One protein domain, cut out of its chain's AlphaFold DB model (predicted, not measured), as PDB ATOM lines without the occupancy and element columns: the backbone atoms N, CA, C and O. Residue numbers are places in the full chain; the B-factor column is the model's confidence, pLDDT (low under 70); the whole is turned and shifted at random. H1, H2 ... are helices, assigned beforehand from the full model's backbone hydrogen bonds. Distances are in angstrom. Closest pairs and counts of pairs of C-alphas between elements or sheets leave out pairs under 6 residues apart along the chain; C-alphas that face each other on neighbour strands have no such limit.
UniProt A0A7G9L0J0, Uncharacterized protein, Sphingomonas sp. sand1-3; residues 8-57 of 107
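Overview. This is residues 8 to 57 of the 107 residues of an uncharacterized protein of Sphingomonas sp. sand1-3 (UniProt A0A7G9L0J0). Two helices meet near their ends in an open V, the shorter H1 as one arm and the long H2 as the other, with residues 23 to 25 at the corner. H2 makes most of the length, and the arms spread apart from the corner. The 50 printed residues hold two named helices, H1 then H2, and no named strand; the class is all helix. The whole is extended, with a radius of gyration of the C-alphas of 17.1 A, and flat, spanning 51 by 29 by 8 A.

Along the chain. H1, residues 10 to 22, begins at C-alpha 10 at (255.931, 273.371, 263.982) and is 18.5 A long from first to last C-alpha. H2, residues 26 to 52, is 38.2 A long and ends at C-alpha 52 at (286.949, 293.278, 263.675).

Arrangement. A tight link of 3 residues joins H1 to H2. The two helices are close but not clearly touching; their closest C-alphas, those of Met 21 and Val 29, are 7.3 A apart. They run opposite ways at a steep tilt of 55 degrees. Every O i to N i+4 pair is within hydrogen-bond range in H1, and 22 of 23 in H2.

Size, cuts and confidence. The two C-alphas farthest apart, those of Gln 23 and Pro 57, are 51.8 A apart. The printed part has no cut. Its mean pLDDT is 87.1, with residues 51 to 56 under 70.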
ATOM      1  N   VAL A   8     251.203 266.927 265.267       70.38
ATOM      2  CA  VAL A   8     252.618 266.929 264.864       70.38
ATOM      3  C   VAL A   8     252.849 268.041 263.837       70.38
ATOM      4  O   VAL A   8     252.578 267.877 262.651       70.38
ATOM      5  N   GLY A   9     253.288 269.215 264.288       81.56
ATOM      6  CA  GLY A   9     253.633 270.316 263.388       81.56
ATOM      7  C   GLY A   9     254.342 271.476 264.092       81.56
ATOM      8  O   GLY A   9     254.131 271.671 265.289       81.56
ATOM      9  N   PRO A  10     255.138 272.296 263.374       85.00
ATOM     10  CA  PRO A  10     255.931 273.371 263.982       85.00
ATOM     11  C   PRO A  10     255.073 274.359 264.775       85.00
ATOM     12  O   PRO A  10     255.396 274.726 265.898       85.00
ATOM     13  N   ARG A  11     253.914 274.735 264.218       87.38
ATOM     14  CA  ARG A  11     252.956 275.636 264.876       87.38
ATOM     15  C   ARG A  11     252.416 275.068 266.187       87.38
ATOM     16  O   ARG A  11     252.263 275.814 267.148       87.38
ATOM     17  N   ALA A  12     252.149 273.765 266.227       86.62
ATOM     18  CA  ALA A  12     251.675 273.094 267.429       86.62
ATOM     19  C   ALA A  12     252.767 273.015 268.502       86.62
ATOM     20  O   ALA A  12     252.476 273.268 269.663       86.62
ATOM     21  N   ALA A  13     254.021 272.768 268.111       86.12
ATOM     22  CA  ALA A  13     255.155 272.768 269.035       86.12
ATOM     23  C   ALA A  13     255.376 274.145 269.685       86.12
ATOM     24  O   ALA A  13     255.585 274.232 270.892       86.12
ATOM     25  N   PHE A  14     255.264 275.237 268.920       89.06
ATOM     26  CA  PHE A  14     255.342 276.586 269.492       89.06
ATOM     27  C   PHE A  14     254.156 276.913 270.405       89.06
ATOM     28  O   PHE A  14     254.345 277.561 271.433       89.06
ATOM     29  N   ALA A  15     252.945 276.464 270.057       88.56
ATOM     30  CA  ALA A  15     251.770 276.644 270.907       88.56
ATOM     31  C   ALA A  15     251.911 275.886 272.239       88.56
ATOM     32  O   ALA A  15     251.596 276.442 273.290       88.56
ATOM     33  N   ASP A  16     252.435 274.661 272.196       88.38
ATOM     34  CA  ASP A  16     252.701 273.843 273.380       88.38
ATOM     35  C   ASP A  16     253.811 274.450 274.248       88.38
ATOM     36  O   ASP A  16     253.636 274.632 275.450       88.38
ATOM     37  N   LEU A  17     254.905 274.911 273.634       87.81
ATOM     38  CA  LEU A  17     255.968 275.635 274.332       87.81
ATOM     39  C   LEU A  17     255.444 276.911 275.008       87.81
ATOM     40  O   LEU A  17     255.782 277.191 276.158       87.81
ATOM     41  N   ALA A  18     254.592 277.681 274.328       88.31
ATOM     42  CA  ALA A  18     253.982 278.876 274.905       88.31
ATOM     43  C   ALA A  18     253.047 278.533 276.079       88.31
ATOM     44  O   ALA A  18     253.053 279.229 277.097       88.31
ATOM     45  N   ALA A  19     252.263 277.456 275.963       90.25
ATOM     46  CA  ALA A  19     251.403 276.965 277.037       90.25
ATOM     47  C   ALA A  19     252.218 276.479 278.246       90.25
ATOM     48  O   ALA A  19     251.895 276.825 279.382       90.25
ATOM     49  N   PHE A  20     253.307 275.752 278.003       88.56
ATOM     50  CA  PHE A  20     254.253 275.302 279.018       88.56
ATOM     51  C   PHE A  20     254.896 276.480 279.752       88.56
ATOM     52  O   PHE A  20     254.898 276.511 280.979       88.56
ATOM     53  N   MET A  21     255.397 277.479 279.018       88.69
ATOM     54  CA  MET A  21     256.037 278.661 279.605       88.69
ATOM     55  C   MET A  21     255.060 279.504 280.433       88.69
ATOM     56  O   MET A  21     255.454 280.059 281.454       88.69
ATOM     57  N   ARG A  22     253.777 279.556 280.052       88.06
ATOM     58  CA  ARG A  22     252.723 280.246 280.819       88.06
ATOM     59  C   ARG A  22     252.446 279.637 282.193       88.06
ATOM     60  O   ARG A  22     251.954 280.345 283.062       88.06
ATOM     61  N   GLN A  23     252.736 278.352 282.389       91.94
ATOM     62  CA  GLN A  23     252.539 277.662 283.670       91.94
ATOM     63  C   GLN A  23     253.750 277.793 284.611       91.94
ATOM     64  O   GLN A  23     253.710 277.303 285.738       91.94
ATOM     65  N   ARG A  24     254.846 278.415 284.158       90.06
ATOM     66  CA  ARG A  24     256.091 278.550 284.926       90.06
ATOM     67  C   ARG A  24     256.048 279.747 285.866       90.06
ATOM     68  O   ARG A  24     255.372 280.741 285.601       90.06
ATOM     69  N   SER A  25     256.796 279.657 286.965       93.94
ATOM     70  CA  SER A  25     256.922 280.773 287.902       93.94
ATOM     71  C   SER A  25     257.731 281.920 287.286       93.94
ATOM     72  O   SER A  25     258.506 281.728 286.340       93.94
ATOM     73  N   ARG A  26     257.584 283.127 287.838       92.00
ATOM     74  CA  ARG A  26     258.291 284.322 287.357       92.00
ATOM     75  C   ARG A  26     259.809 284.122 287.358       92.00
ATOM     76  O   ARG A  26     260.487 284.535 286.421       92.00
ATOM     77  N   GLU A  27     260.335 283.460 288.380       94.69
ATOM     78  CA  GLU A  27     261.762 283.187 288.565       94.69
ATOM     79  C   GLU A  27     262.288 282.242 287.481       94.69
ATOM     80  O   GLU A  27     263.369 282.466 286.940       94.69
ATOM     81  N   GLN A  28     261.505 281.225 287.109       92.69
ATOM     82  CA  GLN A  28     261.866 280.278 286.051       92.69
ATOM     83  C   GLN A  28     261.930 280.958 284.679       92.69
ATOM     84  O   GLN A  28     262.849 280.695 283.904       92.69
ATOM     85  N   VAL A  29     260.995 281.869 284.390       93.50
ATOM     86  CA  VAL A  29     260.999 282.642 283.137       93.50
ATOM     87  C   VAL A  29     262.191 283.597 283.086       93.50
ATOM     88  O   VAL A  29     262.862 283.674 282.059       93.50
ATOM     89  N   ILE A  30     262.497 284.283 284.193       94.81
ATOM     90  CA  ILE A  30     263.674 285.160 284.286       94.81
ATOM     91  C   ILE A  30     264.961 284.351 284.096       94.81
ATOM     92  O   ILE A  30     265.815 284.752 283.311       94.81
ATOM     93  N   GLY A  31     265.088 283.196 284.755       95.94
ATOM     94  CA  GLY A  31     266.245 282.316 284.597       95.94
ATOM     95  C   GLY A  31     266.437 281.854 283.149       95.94
ATOM     96  O   GLY A  31     267.542 281.945 282.616       95.94
ATOM     97  N   ALA A  32     265.357 281.441 282.478       93.31
ATOM     98  CA  ALA A  32     265.398 281.065 281.065       93.31
ATOM     99  C   ALA A  32     265.797 282.241 280.156       93.31
ATOM    100  O   ALA A  32     266.614 282.074 279.250       93.31
ATOM    101  N   ALA A  33     265.264 283.438 280.416       95.19
ATOM    102  CA  ALA A  33     265.609 284.642 279.666       95.19
ATOM    103  C   ALA A  33     267.089 285.017 279.836       95.19
ATOM    104  O   ALA A  33     267.755 285.320 278.849       95.19
ATOM    105  N   LEU A  34     267.624 284.944 281.060       97.62
ATOM    106  CA  LEU A  34     269.037 285.214 281.337       97.62
ATOM    107  C   LEU A  34     269.961 284.189 280.676       97.62
ATOM    108  O   LEU A  34     270.983 284.574 280.114       97.62
ATOM    109  N   ALA A  35     269.594 282.905 280.688       96.88
ATOM    110  CA  ALA A  35     270.369 281.860 280.023       96.88
ATOM    111  C   ALA A  35     270.439 282.082 278.501       96.88
ATOM    112  O   ALA A  35     271.521 282.018 277.909       96.88
ATOM    113  N   LEU A  36     269.303 282.398 277.868       97.00
ATOM    114  CA  LEU A  36     269.266 282.743 276.445       97.00
ATOM    115  C   LEU A  36     270.072 284.008 276.153       97.00
ATOM    116  O   LEU A  36     270.863 284.018 275.216       97.00
ATOM    117  N   LEU A  37     269.915 285.050 276.970       97.88
ATOM    118  CA  LEU A  37     270.626 286.315 276.814       97.88
ATOM    119  C   LEU A  37     272.143 286.128 276.901       97.88
ATOM    120  O   LEU A  37     272.856 286.593 276.017       97.88
ATOM    121  N   ALA A  38     272.639 285.402 277.905       97.69
ATOM    122  CA  ALA A  38     274.064 285.113 278.042       97.69
ATOM    123  C   ALA A  38     274.604 284.352 276.821       97.69
ATOM    124  O   ALA A  38     275.647 284.704 276.276       97.69
ATOM    125  N   THR A  39     273.856 283.354 276.346       97.31
ATOM    126  CA  THR A  39     274.232 282.573 275.161       97.31
ATOM    127  C   THR A  39     274.292 283.448 273.908       97.31
ATOM    128  O   THR A  39     275.259 283.385 273.155       97.31
ATOM    129  N   ILE A  40     273.290 284.307 273.699       97.56
ATOM    130  CA  ILE A  40     273.245 285.236 272.563       97.56
ATOM    131  C   ILE A  40     274.419 286.217 272.622       97.56
ATOM    132  O   ILE A  40     275.075 286.432 271.606       97.56
ATOM    133  N   ILE A  41     274.720 286.772 273.802       97.31
ATOM    134  CA  ILE A  41     275.860 287.678 273.994       97.31
ATOM    135  C   ILE A  41     277.166 286.995 273.589       97.31
ATOM    136  O   ILE A  41     277.946 287.592 272.850       97.31
ATOM    137  N   LEU A  42     277.393 285.749 274.013       95.69
ATOM    138  CA  LEU A  42     278.597 285.005 273.637       95.69
ATOM    139  C   LEU A  42     278.694 284.804 272.121       95.69
ATOM    140  O   LEU A  42     279.742 285.064 271.538       95.69
ATOM    141  N   VAL A  43     277.602 284.400 271.465       95.00
ATOM    142  CA  VAL A  43     277.585 284.218 270.003       95.00
ATOM    143  C   VAL A  43     277.873 285.532 269.274       95.00
ATOM    144  O   VAL A  43     278.672 285.547 268.337       95.00
ATOM    145  N   ILE A  44     277.262 286.637 269.709       94.38
ATOM    146  CA  ILE A  44     277.492 287.963 269.120       94.38
ATOM    147  C   ILE A  44     278.945 288.397 269.317       94.38
ATOM    148  O   ILE A  44     279.556 288.869 268.363       94.38
ATOM    149  N   LEU A  45     279.510 288.212 270.515       91.44
ATOM    150  CA  LEU A  45     280.911 288.532 270.799       91.44
ATOM    151  C   LEU A  45     281.845 287.829 269.813       91.44
ATOM    152  O   LEU A  45     282.647 288.501 269.174       91.44
ATOM    153  N   PHE A  46     281.695 286.517 269.616       87.62
ATOM    154  CA  PHE A  46     282.520 285.778 268.654       87.62
ATOM    155  C   PHE A  46     282.282 286.206 267.202       87.62
ATOM    156  O   PHE A  46     283.231 286.301 266.424       87.62
ATOM    157  N   MET A  47     281.029 286.479 266.822       86.88
ATOM    158  CA  MET A  47     280.702 286.925 265.465       86.88
ATOM    159  C   MET A  47     281.336 288.284 265.144       86.88
ATOM    160  O   MET A  47     281.848 288.474 264.043       86.88
ATOM    161  N   VAL A  48     281.315 289.215 266.098       85.19
ATOM    162  CA  VAL A  48     281.911 290.548 265.955       85.19
ATOM    163  C   VAL A  48     283.438 290.476 266.018       85.19
ATOM    164  O   VAL A  48     284.111 291.067 265.175       85.19
ATOM    165  N   ASP A  49     284.000 289.722 266.965       78.12
ATOM    166  CA  ASP A  49     285.451 289.602 267.148       78.12
ATOM    167  C   ASP A  49     286.146 289.021 265.907       78.12
ATOM    168  O   ASP A  49     287.139 289.573 265.423       78.12
ATOM    169  N   SER A  50     285.539 287.991 265.305       70.25
ATOM    170  CA  SER A  50     286.032 287.381 264.066       70.25
ATOM    171  C   SER A  50     286.097 288.360 262.889       70.25
ATOM    172  O   SER A  50     286.861 288.114 261.957       70.25
ATOM    173  N   GLN A  51     285.286 289.420 262.886       66.25
ATOM    174  CA  GLN A  51     285.241 290.394 261.791       66.25
ATOM    175  C   GLN A  51     286.112 291.624 262.054       66.25
ATOM    176  O   GLN A  51     286.597 292.225 261.099       66.25
ATOM    177  N   ILE A  52     286.304 292.007 263.319       64.50
ATOM    178  CA  ILE A  52     286.949 293.278 263.675       64.50
ATOM    179  C   ILE A  52     288.405 293.088 264.111       64.50
ATOM    180  O   ILE A  52     289.264 293.842 263.662       64.50
ATOM    181  N   ASN A  53     288.702 292.098 264.958       61.78
ATOM    182  CA  ASN A  53     290.025 291.978 265.585       61.78
ATOM    183  C   ASN A  53     290.862 290.831 265.013       61.78
ATOM    184  O   ASN A  53     292.083 290.946 264.934       61.78
ATOM    185  N   THR A  54     290.229 289.717 264.629       61.81
ATOM    186  CA  THR A  54     290.947 288.503 264.196       61.81
ATOM    187  C   THR A  54     290.997 288.323 262.680       61.81
ATOM    188  O   THR A  54     291.684 287.421 262.202       61.81
ATOM    189  N   ALA A  55     290.288 289.146 261.902       69.25
ATOM    190  CA  ALA A  55     290.333 289.049 260.449       69.25
ATOM    191  C   ALA A  55     291.746 289.431 259.962       69.25
ATOM    192  O   ALA A  55     292.154 290.582 260.146       69.25
ATOM    193  N   PRO A  56     292.525 288.506 259.359       69.56
ATOM    194  CA  PRO A  56     293.816 288.879 258.807       69.56
ATOM    195  C   PRO A  56     293.585 289.935 257.717       69.56
ATOM    196  O   PRO A  56     292.662 289.779 256.909       69.56
ATOM    197  N   PRO A  57     294.389 291.015 257.676       76.06
ATOM    198  CA  PRO A  57     294.264 292.010 256.622       76.06
ATOM    199  C   PRO A  57     294.413 291.319 255.267       76.06
ATOM    200  O   PRO A  57     295.145 290.334 255.157       76.06
TER     201      PRO A  57